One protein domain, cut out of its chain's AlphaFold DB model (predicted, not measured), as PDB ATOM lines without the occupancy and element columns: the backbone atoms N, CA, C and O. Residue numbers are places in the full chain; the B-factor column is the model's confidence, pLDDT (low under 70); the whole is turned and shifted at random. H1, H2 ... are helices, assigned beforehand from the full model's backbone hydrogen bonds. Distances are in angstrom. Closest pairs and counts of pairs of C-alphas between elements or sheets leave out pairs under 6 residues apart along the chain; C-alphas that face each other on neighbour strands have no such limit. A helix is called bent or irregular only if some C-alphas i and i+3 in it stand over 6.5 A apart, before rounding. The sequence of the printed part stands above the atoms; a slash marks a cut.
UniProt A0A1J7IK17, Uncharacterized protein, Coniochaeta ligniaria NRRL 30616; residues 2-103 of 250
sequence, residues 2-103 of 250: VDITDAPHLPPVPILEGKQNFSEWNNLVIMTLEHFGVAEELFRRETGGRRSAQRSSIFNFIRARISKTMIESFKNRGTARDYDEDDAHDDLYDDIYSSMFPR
ATOM      1  N   VAL A   2     -53.613   7.115   0.877       58.16
ATOM      2  CA  VAL A   2     -54.030   8.342   1.572       58.16
ATOM      3  C   VAL A   2     -53.374   9.511   0.851       58.16
ATOM      4  O   VAL A   2     -52.151   9.528   0.739       58.16
ATOM      5  N   ASP A   3     -54.174  10.428   0.316       66.06
ATOM      6  CA  ASP A   3     -53.654  11.645  -0.294       66.06
ATOM      7  C   ASP A   3     -53.313  12.647   0.812       66.06
ATOM      8  O   ASP A   3     -54.191  13.215   1.455       66.06
ATOM      9  N   ILE A   4     -52.015  12.796   1.074       65.50
ATOM     10  CA  ILE A   4     -51.472  13.663   2.129       65.50
ATOM     11  C   ILE A   4     -51.377  15.121   1.630       65.50
ATOM     12  O   ILE A   4     -51.084  16.031   2.404       65.50
ATOM     13  N   THR A   5     -51.602  15.362   0.331       58.91
ATOM     14  CA  THR A   5     -51.335  16.659  -0.303       58.91
ATOM     15  C   THR A   5     -52.458  17.679  -0.145       58.91
ATOM     16  O   THR A   5     -52.179  18.870  -0.283       58.91
ATOM     17  N   ASP A   6     -53.670  17.247   0.223       55.25
ATOM     18  CA  ASP A   6     -54.850  18.114   0.287       55.25
ATOM     19  C   ASP A   6     -55.660  17.894   1.584       55.25
ATOM     20  O   ASP A   6     -56.628  17.135   1.647       55.25
ATOM     21  N   ALA A   7     -55.225  18.546   2.669       57.50
ATOM     22  CA  ALA A   7     -55.925  18.572   3.957       57.50
ATOM     23  C   ALA A   7     -56.458  19.989   4.244       57.50
ATOM     24  O   ALA A   7     -55.765  20.775   4.895       57.50
ATOM     25  N   PRO A   8     -57.692  20.341   3.832       57.84
ATOM     26  CA  PRO A   8     -58.221  21.709   3.941       57.84
ATOM     27  C   PRO A   8     -58.378  22.213   5.387       57.84
ATOM     28  O   PRO A   8     -58.627  23.395   5.614       57.84
ATOM     29  N   HIS A   9     -58.242  21.330   6.378       64.19
ATOM     30  CA  HIS A   9     -58.378  21.643   7.801       64.19
ATOM     31  C   HIS A   9     -57.043  21.769   8.544       64.19
ATOM     32  O   HIS A   9     -57.044  22.124   9.725       64.19
ATOM     33  N   LEU A  10     -55.916  21.486   7.885       68.06
ATOM     34  CA  LEU A  10     -54.592  21.632   8.478       68.06
ATOM     35  C   LEU A  10     -53.928  22.929   8.003       68.06
ATOM     36  O   LEU A  10     -54.061  23.299   6.835       68.06
ATOM     37  N   PRO A  11     -53.192  23.632   8.879       72.75
ATOM     38  CA  PRO A  11     -52.348  24.731   8.437       72.75
ATOM     39  C   PRO A  11     -51.287  24.213   7.450       72.75
ATOM     40  O   PRO A  11     -50.741  23.122   7.650       72.75
ATOM     41  N   PRO A  12     -50.984  24.975   6.386       82.06
ATOM     42  CA  PRO A  12     -50.040  24.543   5.367       82.06
ATOM     43  C   PRO A  12     -48.638  24.402   5.964       82.06
ATOM     44  O   PRO A  12     -48.157  25.295   6.661       82.06
ATOM     45  N   VAL A  13     -47.963  23.295   5.656       85.06
ATOM     46  CA  VAL A  13     -46.550  23.122   6.011       85.06
ATOM     47  C   VAL A  13     -45.712  24.137   5.219       85.06
ATOM     48  O   VAL A  13     -45.810  24.142   3.987       85.06
ATOM     49  N   PRO A  14     -44.893  24.985   5.873       86.88
ATOM     50  CA  PRO A  14     -44.028  25.938   5.188       86.88
ATOM     51  C   PRO A  14     -42.931  25.217   4.389       86.88
ATOM     52  O   PRO A  14     -42.725  24.013   4.520       86.88
ATOM     53  N   ILE A  15     -42.192  25.950   3.558       91.38
ATOM     54  CA  ILE A  15     -40.973  25.420   2.935       91.38
ATOM     55  C   ILE A  15     -39.835  25.487   3.956       91.38
ATOM     56  O   ILE A  15     -39.601  26.539   4.538       91.38
ATOM     57  N   LEU A  16     -39.109  24.391   4.173       88.62
ATOM     58  CA  LEU A  16     -37.924  24.371   5.028       88.62
ATOM     59  C   LEU A  16     -36.789  25.159   4.374       88.62
ATOM     60  O   LEU A  16     -36.295  24.763   3.320       88.62
ATOM     61  N   GLU A  17     -36.348  26.233   5.022       87.25
ATOM     62  CA  GLU A  17     -35.294  27.124   4.517       87.25
ATOM     63  C   GLU A  17     -34.000  27.018   5.328       87.25
ATOM     64  O   GLU A  17     -32.942  27.453   4.874       87.25
ATOM     65  N   GLY A  18     -34.074  26.465   6.538       82.94
ATOM     66  CA  GLY A  18     -32.928  26.313   7.423       82.94
ATOM     67  C   GLY A  18     -33.336  26.133   8.881       82.94
ATOM     68  O   GLY A  18     -34.476  25.813   9.206       82.94
ATOM     69  N   LYS A  19     -32.387  26.356   9.792       78.69
ATOM     70  CA  LYS A  19     -32.607  26.171  11.239       78.69
ATOM     71  C   LYS A  19     -33.652  27.123  11.815       78.69
ATOM     72  O   LYS A  19     -34.304  26.784  12.794       78.69
ATOM     73  N   GLN A  20     -33.790  28.303  11.218       79.25
ATOM     74  CA  GLN A  20     -34.673  29.376  11.664       79.25
ATOM     75  C   GLN A  20     -36.152  28.981  11.644       79.25
ATOM     76  O   GLN A  20     -36.889  29.388  12.534       79.25
ATOM     77  N   ASN A  21     -36.567  28.159  10.675       83.88
ATOM     78  CA  ASN A  21     -37.948  27.697  10.545       83.88
ATOM     79  C   ASN A  21     -38.092  26.181  10.726       83.88
ATOM     80  O   ASN A  21     -39.178  25.640  10.548       83.88
ATOM     81  N   PHE A  22     -37.014  25.494  11.119       82.44
ATOM     82  CA  PHE A  22     -37.012  24.044  11.273       82.44
ATOM     83  C   PHE A  22     -38.029  23.556  12.309       82.44
ATOM     84  O   PHE A  22     -38.731  22.593  12.037       82.44
ATOM     85  N   SER A  23     -38.136  24.210  13.472       72.38
ATOM     86  CA  SER A  23     -39.079  23.782  14.519       72.38
ATOM     87  C   SER A  23     -40.528  23.855  14.027       72.38
ATOM     88  O   SER A  23     -41.235  22.854  14.066       72.38
ATOM     89  N   GLU A  24     -40.944  24.993  13.470       77.00
ATOM     90  CA  GLU A  24     -42.283  25.167  12.899       77.00
ATOM     91  C   GLU A  24     -42.557  24.172  11.766       77.00
ATOM     92  O   GLU A  24     -43.573  23.474  11.784       77.00
ATOM     93  N   TRP A  25     -41.625  24.059  10.819       87.62
ATOM     94  CA  TRP A  25     -41.713  23.112   9.714       87.62
ATOM     95  C   TRP A  25     -41.902  21.677  10.210       87.62
ATOM     96  O   TRP A  25     -42.830  20.987   9.796       87.62
ATOM     97  N   ASN A  26     -41.053  21.250  11.141       83.31
ATOM     98  CA  ASN A  26     -41.046  19.905  11.688       83.31
ATOM     99  C   ASN A  26     -42.365  19.572  12.393       83.31
ATOM    100  O   ASN A  26     -42.937  18.503  12.192       83.31
ATOM    101  N   ASN A  27     -42.878  20.519  13.174       73.69
ATOM    102  CA  ASN A  27     -44.138  20.376  13.895       73.69
ATOM    103  C   ASN A  27     -45.316  20.202  12.937       73.69
ATOM    104  O   ASN A  27     -46.182  19.359  13.165       73.69
ATOM    105  N   LEU A  28     -45.334  20.975  11.852       80.56
ATOM    106  CA  LEU A  28     -46.394  20.931  10.851       80.56
ATOM    107  C   LEU A  28     -46.310  19.683   9.963       80.56
ATOM    108  O   LEU A  28     -47.351  19.108   9.640       80.56
ATOM    109  N   VAL A  29     -45.103  19.210   9.629       85.44
ATOM    110  CA  VAL A  29     -44.902  17.911   8.964       85.44
ATOM    111  C   VAL A  29     -45.442  16.785   9.834       85.44
ATOM    112  O   VAL A  29     -46.298  16.031   9.379       85.44
ATOM    113  N   ILE A  30     -44.990  16.693  11.087       79.56
ATOM    114  CA  ILE A  30     -45.415  15.641  12.018       79.56
ATOM    115  C   ILE A  30     -46.931  15.659  12.191       79.56
ATOM    116  O   ILE A  30     -47.573  14.641  11.957       79.56
ATOM    117  N   MET A  31     -47.512  16.819  12.511       73.69
ATOM    118  CA  MET A  31     -48.955  16.957  12.709       73.69
ATOM    119  C   MET A  31     -49.750  16.543  11.465       73.69
ATOM    120  O   MET A  31     -50.802  15.917  11.584       73.69
ATOM    121  N   THR A  32     -49.251  16.862  10.266       81.94
ATOM    122  CA  THR A  32     -49.896  16.443   9.015       81.94
ATOM    123  C   THR A  32     -49.859  14.928   8.862       81.94
ATOM    124  O   THR A  32     -50.888  14.303   8.624       81.94
ATOM    125  N   LEU A  33     -48.696  14.311   9.055       82.44
ATOM    126  CA  LEU A  33     -48.560  12.860   8.957       82.44
ATOM    127  C   LEU A  33     -49.371  12.130  10.033       82.44
ATOM    128  O   LEU A  33     -49.922  11.063   9.768       82.44
ATOM    129  N   GLU A  34     -49.490  12.698  11.230       73.19
ATOM    130  CA  GLU A  34     -50.331  12.160  12.298       73.19
ATOM    131  C   GLU A  34     -51.818  12.246  11.969       73.19
ATOM    132  O   GLU A  34     -52.533  11.266  12.173       73.19
ATOM    133  N   HIS A  35     -52.285  13.369  11.413       75.12
ATOM    134  CA  HIS A  35     -53.677  13.525  10.982       75.12
ATOM    135  C   HIS A  35     -54.103  12.413  10.015       75.12
ATOM    136  O   HIS A  35     -55.216  11.899  10.096       75.12
ATOM    137  N   PHE A  36     -53.184  12.002   9.142       78.38
ATOM    138  CA  PHE A  36     -53.388  10.916   8.192       78.38
ATOM    139  C   PHE A  36     -53.076   9.519   8.751       78.38
ATOM    140  O   PHE A  36     -53.258   8.527   8.044       78.38
ATOM    141  N   GLY A  37     -52.625   9.413  10.005       71.75
ATOM    142  CA  GLY A  37     -52.283   8.145  10.656       71.75
ATOM    143  C   GLY A  37     -51.024   7.482  10.094       71.75
ATOM    144  O   GLY A  37     -50.902   6.262  10.145       71.75
ATOM    145  N   VAL A  38     -50.108   8.267   9.520       79.06
ATOM    146  CA  VAL A  38     -48.912   7.773   8.815       79.06
ATOM    147  C   VAL A  38     -47.592   8.256   9.414       79.06
ATOM    148  O   VAL A  38     -46.530   7.941   8.885       79.06
ATOM    149  N   ALA A  39     -47.620   9.001  10.523       74.50
ATOM    150  CA  ALA A  39     -46.409   9.513  11.173       74.50
ATOM    151  C   ALA A  39     -45.410   8.407  11.558       74.50
ATOM    152  O   ALA A  39     -44.200   8.615  11.506       74.50
ATOM    153  N   GLU A  40     -45.889   7.208  11.888       68.88
ATOM    154  CA  GLU A  40     -45.024   6.078  12.237       68.88
ATOM    155  C   GLU A  40     -44.181   5.562  11.066       68.88
ATOM    156  O   GLU A  40     -43.074   5.051  11.285       68.88
ATOM    157  N   GLU A  41     -44.687   5.701   9.835       74.06
ATOM    158  CA  GLU A  41     -44.009   5.256   8.613       74.06
ATOM    159  C   GLU A  41     -42.703   6.011   8.399       74.06
ATOM    160  O   GLU A  41     -41.729   5.433   7.926       74.06
ATOM    161  N   LEU A  42     -42.653   7.273   8.825       70.75
ATOM    162  CA  LEU A  42     -41.473   8.122   8.741       70.75
ATOM    163  C   LEU A  42     -40.267   7.544   9.502       70.75
ATOM    164  O   LEU A  42     -39.121   7.775   9.137       70.75
ATOM    165  N   PHE A  43     -40.529   6.753  10.546       67.88
ATOM    166  CA  PHE A  43     -39.503   6.189  11.423       67.88
ATOM    167  C   PHE A  43     -39.387   4.662  11.330       67.88
ATOM    168  O   PHE A  43     -38.626   4.039  12.087       67.88
ATOM    169  N   ARG A  44     -40.187   4.009  10.481       67.81
ATOM    170  CA  ARG A  44     -40.094   2.560  10.263       67.81
ATOM    171  C   ARG A  44     -38.827   2.273   9.448       67.81
ATOM    172  O   ARG A  44     -38.538   3.000   8.508       67.81
ATOM    173  N   ARG A  45     -38.044   1.257   9.821       59.50
ATOM    174  CA  ARG A  45     -36.970   0.732   8.961       59.50
ATOM    175  C   ARG A  45     -37.559  -0.415   8.157       59.50
ATOM    176  O   ARG A  45     -38.145  -1.312   8.760       59.50
ATOM    177  N   GLU A  46     -37.437  -0.380   6.836       57.72
ATOM    178  CA  GLU A  46     -37.865  -1.505   6.014       57.72
ATOM    179  C   GLU A  46     -36.858  -2.645   6.159       57.72
ATOM    180  O   GLU A  46     -35.720  -2.583   5.702       57.72
ATOM    181  N   THR A  47     -37.278  -3.715   6.824       49.34
ATOM    182  CA  THR A  47     -36.564  -4.988   6.792       49.34
ATOM    183  C   THR A  47     -36.991  -5.737   5.532       49.34
ATOM    184  O   THR A  47     -37.829  -6.632   5.597       49.34
ATOM    185  N   GLY A  48     -36.447  -5.338   4.380       47.41
ATOM    186  CA  GLY A  48     -36.569  -6.089   3.127       47.41
ATOM    187  C   GLY A  48     -37.410  -5.431   2.027       47.41
ATOM    188  O   GLY A  48     -38.619  -5.605   1.952       47.41
ATOM    189  N   GLY A  49     -36.717  -4.782   1.092       50.78
ATOM    190  CA  GLY A  49     -36.873  -4.997  -0.352       50.78
ATOM    191  C   GLY A  49     -38.058  -4.400  -1.114       50.78
ATOM    192  O   GLY A  49     -38.023  -4.460  -2.342       50.78
ATOM    193  N   ARG A  50     -39.092  -3.821  -0.492       52.25
ATOM    194  CA  ARG A  50     -40.116  -3.110  -1.278       52.25
ATOM    195  C   ARG A  50     -40.789  -1.984  -0.507       52.25
ATOM    196  O   ARG A  50     -41.553  -2.235   0.422       52.25
ATOM    197  N   ARG A  51     -40.565  -0.763  -1.004       62.34
ATOM    198  CA  ARG A  51     -41.128   0.461  -0.446       62.34
ATOM    199  C   ARG A  51     -42.645   0.432  -0.488       62.34
ATOM    200  O   ARG A  51     -43.236   0.201  -1.548       62.34
ATOM    201  N   SER A  52     -43.296   0.688   0.644       72.00
ATOM    202  CA  SER A  52     -44.748   0.867   0.627       72.00
ATOM    203  C   SER A  52     -45.098   2.134  -0.171       72.00
ATOM    204  O   SER A  52     -44.448   3.172  -0.036       72.00
ATOM    205  N   ALA A  53     -46.148   2.087  -0.999       73.50
ATOM    206  CA  ALA A  53     -46.609   3.263  -1.755       73.50
ATOM    207  C   ALA A  53     -46.919   4.464  -0.835       73.50
ATOM    208  O   ALA A  53     -46.770   5.624  -1.214       73.50
ATOM    209  N   GLN A  54     -47.309   4.174   0.408       74.38
ATOM    210  CA  GLN A  54     -47.552   5.154   1.458       74.38
ATOM    211  C   GLN A  54     -46.266   5.872   1.879       74.38
ATOM    212  O   GLN A  54     -46.251   7.096   1.955       74.38
ATOM    213  N   ARG A  55     -45.169   5.135   2.073       75.19
ATOM    214  CA  ARG A  55     -43.859   5.695   2.416       75.19
ATOM    215  C   ARG A  55     -43.332   6.604   1.303       75.19
ATOM    216  O   ARG A  55     -42.924   7.725   1.592       75.19
ATOM    217  N   SER A  56     -43.440   6.194   0.037       76.44
ATOM    218  CA  SER A  56     -43.093   7.059  -1.105       76.44
ATOM    219  C   SER A  56     -43.911   8.355  -1.124       76.44
ATOM    220  O   SER A  56     -43.363   9.431  -1.352       76.44
ATOM    221  N   SER A  57     -45.211   8.283  -0.816       79.50
ATOM    222  CA  SER A  57     -46.071   9.470  -0.729       79.50
ATOM    223  C   SER A  57     -45.634  10.436   0.378       79.50
ATOM    224  O   SER A  57     -45.647  11.648   0.170       79.50
ATOM    225  N   ILE A  58     -45.225   9.917   1.540       80.62
ATOM    226  CA  ILE A  58     -44.724  10.722   2.666       80.62
ATOM    227  C   ILE A  58     -43.419  11.420   2.287       80.62
ATOM    228  O   ILE A  58     -43.262  12.616   2.530       80.62
ATOM    229  N   PHE A  59     -42.494  10.699   1.655       79.25
ATOM    230  CA  PHE A  59     -41.229  11.282   1.218       79.25
ATOM    231  C   PHE A  59     -41.424  12.347   0.144       79.25
ATOM    232  O   PHE A  59     -40.814  13.409   0.238       79.25
ATOM    233  N   ASN A  60     -42.317  12.123  -0.822       80.69
ATOM    234  CA  ASN A  60     -42.655  13.131  -1.825       80.69
ATOM    235  C   ASN A  60     -43.274  14.380  -1.190       80.69
ATOM    236  O   ASN A  60     -42.896  15.497  -1.542       80.69
ATOM    237  N   PHE A  61     -44.164  14.198  -0.209       85.56
ATOM    238  CA  PHE A  61     -44.728  15.296   0.572       85.56
ATOM    239  C   PHE A  61     -43.640  16.106   1.294       85.56
ATOM    240  O   PHE A  61     -43.592  17.327   1.160       85.56
ATOM    241  N   ILE A  62     -42.726  15.436   2.001       85.00
ATOM    242  CA  ILE A  62     -41.627  16.087   2.726       85.00
ATOM    243  C   ILE A  62     -40.682  16.793   1.757       85.00
ATOM    244  O   ILE A  62     -40.377  17.966   1.955       85.00
ATOM    245  N   ARG A  63     -40.261  16.124   0.679       82.88
ATOM    246  CA  ARG A  63     -39.372  16.682  -0.351       82.88
ATOM    247  C   ARG A  63     -39.960  17.940  -0.985       82.88
ATOM    248  O   ARG A  63     -39.242  18.920  -1.159       82.88
ATOM    249  N   ALA A  64     -41.264  17.947  -1.266       85.25
ATOM    250  CA  ALA A  64     -41.980  19.111  -1.790       85.25
ATOM    251  C   ALA A  64     -42.057  20.293  -0.801       85.25
ATOM    252  O   ALA A  64     -42.553  21.367  -1.153       85.25
ATOM    253  N   ARG A  65     -41.595  20.104   0.440       88.62
ATOM    254  CA  ARG A  65     -41.551  21.110   1.503       88.62
ATOM    255  C   ARG A  65     -40.131  21.432   1.951       88.62
ATOM    256  O   ARG A  65     -39.962  21.998   3.023       88.62
ATOM    257  N   ILE A  66     -39.119  21.131   1.142       87.00
ATOM    258  CA  ILE A  66     -37.727  21.519   1.392       87.00
ATOM    259  C   ILE A  66     -37.287  22.504   0.306       87.00
ATOM    260  O   ILE A  66     -37.566  22.299  -0.876       87.00
ATOM    261  N   SER A  67     -36.602  23.587   0.683       86.75
ATOM    262  CA  SER A  67     -36.059  24.529  -0.295       86.75
ATOM    263  C   SER A  67     -34.972  23.872  -1.154       86.75
ATOM    264  O   SER A  67     -34.244  22.979  -0.715       86.75
ATOM    265  N   LYS A  68     -34.794  24.365  -2.383       83.62
ATOM    266  CA  LYS A  68     -33.723  23.886  -3.275       83.62
ATOM    267  C   LYS A  68     -32.335  24.050  -2.649       83.62
ATOM    268  O   LYS A  68     -31.519  23.139  -2.729       83.62
ATOM    269  N   THR A  69     -32.108  25.163  -1.949       83.69
ATOM    270  CA  THR A  69     -30.846  25.443  -1.249       83.69
ATOM    271  C   THR A  69     -30.561  24.434  -0.138       83.69
ATOM    272  O   THR A  69     -29.418  24.017   0.042       83.69
ATOM    273  N   MET A  70     -31.590  23.987   0.587       81.75
ATOM    274  CA  MET A  70     -31.460  22.949   1.608       81.75
ATOM    275  C   MET A  70     -31.166  21.582   0.982       81.75
ATOM    276  O   MET A  70     -30.252  20.902   1.445       81.75
ATOM    277  N   ILE A  71     -31.852  21.222  -0.110       77.94
ATOM    278  CA  ILE A  71     -31.581  19.987  -0.870       77.94
ATOM    279  C   ILE A  71     -30.127  19.964  -1.363       77.94
ATOM    280  O   ILE A  71     -29.423  18.975  -1.167       77.94
ATOM    281  N   GLU A  72     -29.642  21.062  -1.943       77.25
ATOM    282  CA  GLU A  72     -28.241  21.207  -2.363       77.25
ATOM    283  C   GLU A  72     -27.273  21.103  -1.177       77.25
ATOM    284  O   GLU A  72     -26.225  20.463  -1.279       77.25
ATOM    285  N   SER A  73     -27.630  21.666  -0.018       75.56
ATOM    286  CA  SER A  73     -26.815  21.554   1.196       75.56
ATOM    287  C   SER A  73     -26.694  20.115   1.711       75.56
ATOM    288  O   SER A  73     -25.647  19.753   2.250       75.56
ATOM    289  N   PHE A  74     -27.728  19.287   1.517       73.62
ATOM    290  CA  PHE A  74     -27.693  17.856   1.827       73.62
ATOM    291  C   PHE A  74     -26.828  17.099   0.815       73.62
ATOM    292  O   PHE A  74     -25.996  16.283   1.216       73.62
ATOM    293  N   LYS A  75     -26.930  17.439  -0.481       69.12
ATOM    294  CA  LYS A  75     -26.052  16.890  -1.530       69.12
ATOM    295  C   LYS A  75     -24.572  17.143  -1.234       69.12
ATOM    296  O   LYS A  75     -23.767  16.214  -1.243       69.12
ATOM    297  N   ASN A  76     -24.226  18.363  -0.836       64.56
ATOM    298  CA  ASN A  76     -22.839  18.759  -0.575       64.56
ATOM    299  C   ASN A  76     -22.221  18.160   0.704       64.56
ATOM    300  O   ASN A  76     -21.007  18.239   0.884       64.56
ATOM    301  N   ARG A  77     -23.016  17.563   1.605       62.97
ATOM    302  CA  ARG A  77     -22.520  16.914   2.837       62.97
ATOM    303  C   ARG A  77     -22.219  15.422   2.677       62.97
ATOM    304  O   ARG A  77     -21.858  14.778   3.657       62.97
ATOM    305  N   GLY A  78     -22.352  14.875   1.466       53.38
ATOM    306  CA  GLY A  78     -22.136  13.451   1.201       53.38
ATOM    307  C   GLY A  78     -23.237  12.540   1.755       53.38
ATOM    308  O   GLY A  78     -23.081  11.323   1.723       53.38
ATOM    309  N   THR A  79     -24.338  13.111   2.260       52.06
ATOM    310  CA  THR A  79     -25.529  12.369   2.702       52.06
ATOM    311  C   THR A  79     -26.490  12.094   1.545       52.06
ATOM    312  O   THR A  79     -27.169  11.075   1.544       52.06
ATOM    313  N   ALA A  80     -26.479  12.913   0.486       45.81
ATOM    314  CA  ALA A  80     -27.239  12.590  -0.714       45.81
ATOM    315  C   ALA A  80     -26.463  11.649  -1.643       45.81
ATOM    316  O   ALA A  80     -25.621  12.072  -2.434       45.81
ATOM    317  N   ARG A  81     -26.830  10.370  -1.628       50.88
ATOM    318  CA  ARG A  81     -26.991   9.666  -2.910       50.88
ATOM    319  C   ARG A  81     -28.075  10.387  -3.706       50.88
ATOM    320  O   ARG A  81     -28.999  10.909  -3.080       50.88
ATOM    321  N   ASP A  82     -27.928  10.479  -5.023       49.88
ATOM    322  CA  ASP A  82     -28.799  11.275  -5.887       49.88
ATOM    323  C   ASP A  82     -30.276  11.124  -5.509       49.88
ATOM    324  O   ASP A  82     -30.880  10.075  -5.687       49.88
ATOM    325  N   TYR A  83     -30.878  12.204  -4.991       54.53
ATOM    326  CA  TYR A  83     -32.313  12.266  -4.682       54.53
ATOM    327  C   TYR A  83     -33.192  12.117  -5.940       54.53
ATOM    328  O   TYR A  83     -34.408  12.239  -5.855       54.53
ATOM    329  N   ASP A  84     -32.592  11.926  -7.111       51.88
ATOM    330  CA  ASP A  84     -33.250  11.855  -8.409       51.88
ATOM    331  C   ASP A  84     -33.530  10.402  -8.848       51.88
ATOM    332  O   ASP A  84     -34.251  10.200  -9.819       51.88
ATOM    333  N   GLU A  85     -33.058   9.401  -8.091       49.94
ATOM    334  CA  GLU A  85     -33.410   7.986  -8.279       49.94
ATOM    335  C   GLU A  85     -34.500   7.544  -7.286       49.94
ATOM    336  O   GLU A  85     -34.482   7.910  -6.109       49.94
ATOM    337  N   ASP A  86     -35.446   6.720  -7.751       49.72
ATOM    338  CA  ASP A  86     -36.556   6.146  -6.962       49.72
ATOM    339  C   ASP A  86     -36.093   5.344  -5.717       49.72
ATOM    340  O   ASP A  86     -36.894   5.052  -4.822       49.72
ATOM    341  N   ASP A  87     -34.791   5.061  -5.620       47.03
ATOM    342  CA  ASP A  87     -34.113   4.356  -4.526       47.03
ATOM    343  C   ASP A  87     -33.567   5.283  -3.418       47.03
ATOM    344  O   ASP A  87     -32.952   4.835  -2.443       47.03
ATOM    345  N   ALA A  88     -33.797   6.593  -3.520       47.12
ATOM    346  CA  ALA A  88     -33.223   7.561  -2.601       47.12
ATOM    347  C   ALA A  88     -34.012   7.664  -1.271       47.12
ATOM    348  O   ALA A  88     -35.071   8.289  -1.153       47.12
ATOM    349  N   HIS A  89     -33.389   7.073  -0.247       57.47
ATOM    350  CA  HIS A  89     -33.346   7.479   1.164       57.47
ATOM    351  C   HIS A  89     -34.534   7.152   2.055       57.47
ATOM    352  O   HIS A  89     -35.460   7.941   2.232       57.47
ATOM    353  N   ASP A  90     -34.414   6.027   2.754       57.03
ATOM    354  CA  ASP A  90     -35.061   5.818   4.052       57.03
ATOM    355  C   ASP A  90     -34.608   6.819   5.125       57.03
ATOM    356  O   ASP A  90     -35.267   6.945   6.155       57.03
ATOM    357  N   ASP A  91     -33.545   7.571   4.839       66.69
ATOM    358  CA  ASP A  91     -32.851   8.427   5.788       66.69
ATOM    359  C   ASP A  91     -33.062   9.934   5.520       66.69
ATOM    360  O   ASP A  91     -32.498  10.742   6.241       66.69
ATOM    361  N   LEU A  92     -33.907  10.366   4.558       72.06
ATOM    362  CA  LEU A  92     -34.086  11.804   4.232       72.06
ATOM    363  C   LEU A  92     -34.463  12.643   5.463       72.06
ATOM    364  O   LEU A  92     -33.993  13.765   5.640       72.06
ATOM    365  N   TYR A  93     -35.327  12.114   6.324       71.56
ATOM    366  CA  TYR A  93     -35.706  12.815   7.546       71.56
ATOM    367  C   TYR A  93     -34.561  12.848   8.569       71.56
ATOM    368  O   TYR A  93     -34.331  13.874   9.211       71.56
ATOM    369  N   ASP A  94     -33.799  11.757   8.674       70.88
ATOM    370  CA  ASP A  94     -32.608  11.672   9.520       70.88
ATOM    371  C   ASP A  94     -31.489  12.609   9.003       70.88
ATOM    372  O   ASP A  94     -30.801  13.242   9.811       70.88
ATOM    373  N   ASP A  95     -31.364  12.797   7.685       73.94
ATOM    374  CA  ASP A  95     -30.468  13.757   7.023       73.94
ATOM    375  C   ASP A  95     -30.855  15.200   7.339       73.94
ATOM    376  O   ASP A  95     -30.000  16.005   7.728       73.94
ATOM    377  N   ILE A  96     -32.148  15.532   7.227       76.56
ATOM    378  CA  ILE A  96     -32.667  16.850   7.606       76.56
ATOM    379  C   ILE A  96     -32.298  17.126   9.066       76.56
ATOM    380  O   ILE A  96     -31.679  18.149   9.359       76.56
ATOM    381  N   TYR A  97     -32.592  16.204   9.983       70.06
ATOM    382  CA  TYR A  97     -32.251  16.367  11.398       70.06
ATOM    383  C   TYR A  97     -30.743  16.517  11.633       70.06
ATOM    384  O   TYR A  97     -30.303  17.446  12.317       70.06
ATOM    385  N   SER A  98     -29.933  15.652  11.026       69.38
ATOM    386  CA  SER A  98     -28.471  15.674  11.162       69.38
ATOM    387  C   SER A  98     -27.862  16.961  10.598       69.38
ATOM    388  O   SER A  98     -26.883  17.493  11.130       69.38
ATOM    389  N   SER A  99     -28.472  17.530   9.555       70.88
ATOM    390  CA  SER A  99     -28.032  18.793   8.965       70.88
ATOM    391  C   SER A  99     -28.236  19.992   9.902       70.88
ATOM    392  O   SER A  99     -27.366  20.876   9.988       70.88
ATOM    393  N   MET A 100     -29.355  19.995  10.633       70.12
ATOM    394  CA  MET A 100     -29.776  21.070  11.530       70.12
ATOM    395  C   MET A 100     -29.011  21.035  12.854       70.12
ATOM    396  O   MET A 100     -28.707  22.089  13.427       70.12
ATOM    397  N   PHE A 101     -28.594  19.847  13.296       63.53
ATOM    398  CA  PHE A 101     -27.895  19.637  14.564       63.53
ATOM    399  C   PHE A 101     -26.548  18.919  14.351       63.53
ATOM    400  O   PHE A 101     -26.414  17.739  14.658       63.53
ATOM    401  N   PRO A 102     -25.498  19.635  13.889       55.72
ATOM    402  CA  PRO A 102     -24.196  19.057  13.519       55.72
ATOM    403  C   PRO A 102     -23.368  18.486  14.688       55.72
ATOM    404  O   PRO A 102     -22.227  18.073  14.499       55.72
ATOM    405  N   ARG A 103     -23.908  18.471  15.911       51.06
ATOM    406  CA  ARG A 103     -23.335  17.757  17.056       51.06
ATOM    407  C   ARG A 103     -24.466  17.016  17.759       51.06
ATOM    408  O   ARG A 103     -25.191  17.661  18.514       51.06
TER     409      ARG A 103
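What this domain is: This is residues 2 to 103 of the 250 residues of an uncharacterized protein of Coniochaeta ligniaria NRRL 30616 (UniProt A0A1J7IK17). Three helices, H1, H3 and H5, stand at shallow tilts to one another in a loose triangle, with few contacts between them. H2 is a short turn of helix that packs on H3, H4 stands crosswise to H5, and two long stretches have no named element, residues 2 to 18 before H1 and residues 76 to 91 between H4 and H5. The printed part has 102 residues with five named helices, H1 to H5 in order, and no named strand; the class is all helix, though under half of the residues, 50, are in helices. It is compact, with a radius of gyration of the C-alphas of 13.4 A and spans of 36 by 36 by 24 A.

How they stand to each other: H1, residues 19 to 35, is close to but not clearly touching H3, residues 53 to 63, at a shallow tilt of 25 degrees, opposite ways; their closest C-alphas, Val 29 and Ile 62, are 7.3 A apart. H1 is likewise close to but not clearly touching H5, residues 92 to 100, with C-alphas 19 and 100 closest at 5.8 A. H2, residues 39 to 43, touches H3, with C-alphas 41 and 55 closest at 6.2 A. H4, residues 68 to 75, only just touches H5, with 3 pairs of C-alphas within 8 A, the closest those of Phe 74 and Asp 95 at 7.2 A; they are about perpendicular, at 85 degrees. H1 and H4 are apart. Every O i to N i+4 pair is within hydrogen-bond range in H3, H4 and H5; H1 has 11 of 13 and H2 0 of 1, with 2 of 2 O i to N i+3 pairs.

Where its parts are: H1 begins at C-alpha 19 (-32.607, 26.171, 11.239) and is 24.6 A long; it is irregular, C-alphas 20 and 23 being 7.7 A apart. H2 measures 7.7 A, H3 15.3 A, H4 10.5 A and H5 12.6 A, ending at C-alpha 100 (-29.776, 21.070, 11.530).

The domain as a whole: The C-alphas of His 9 and Gly 78 are the farthest apart, at 37.7 A. The printed part has no cut, and the link from H4 to H5 is long. The mean pLDDT of the printed part is 70.6; 40 residues are under 70, among them 2 to 10, 43 to 51 and 75 to 91.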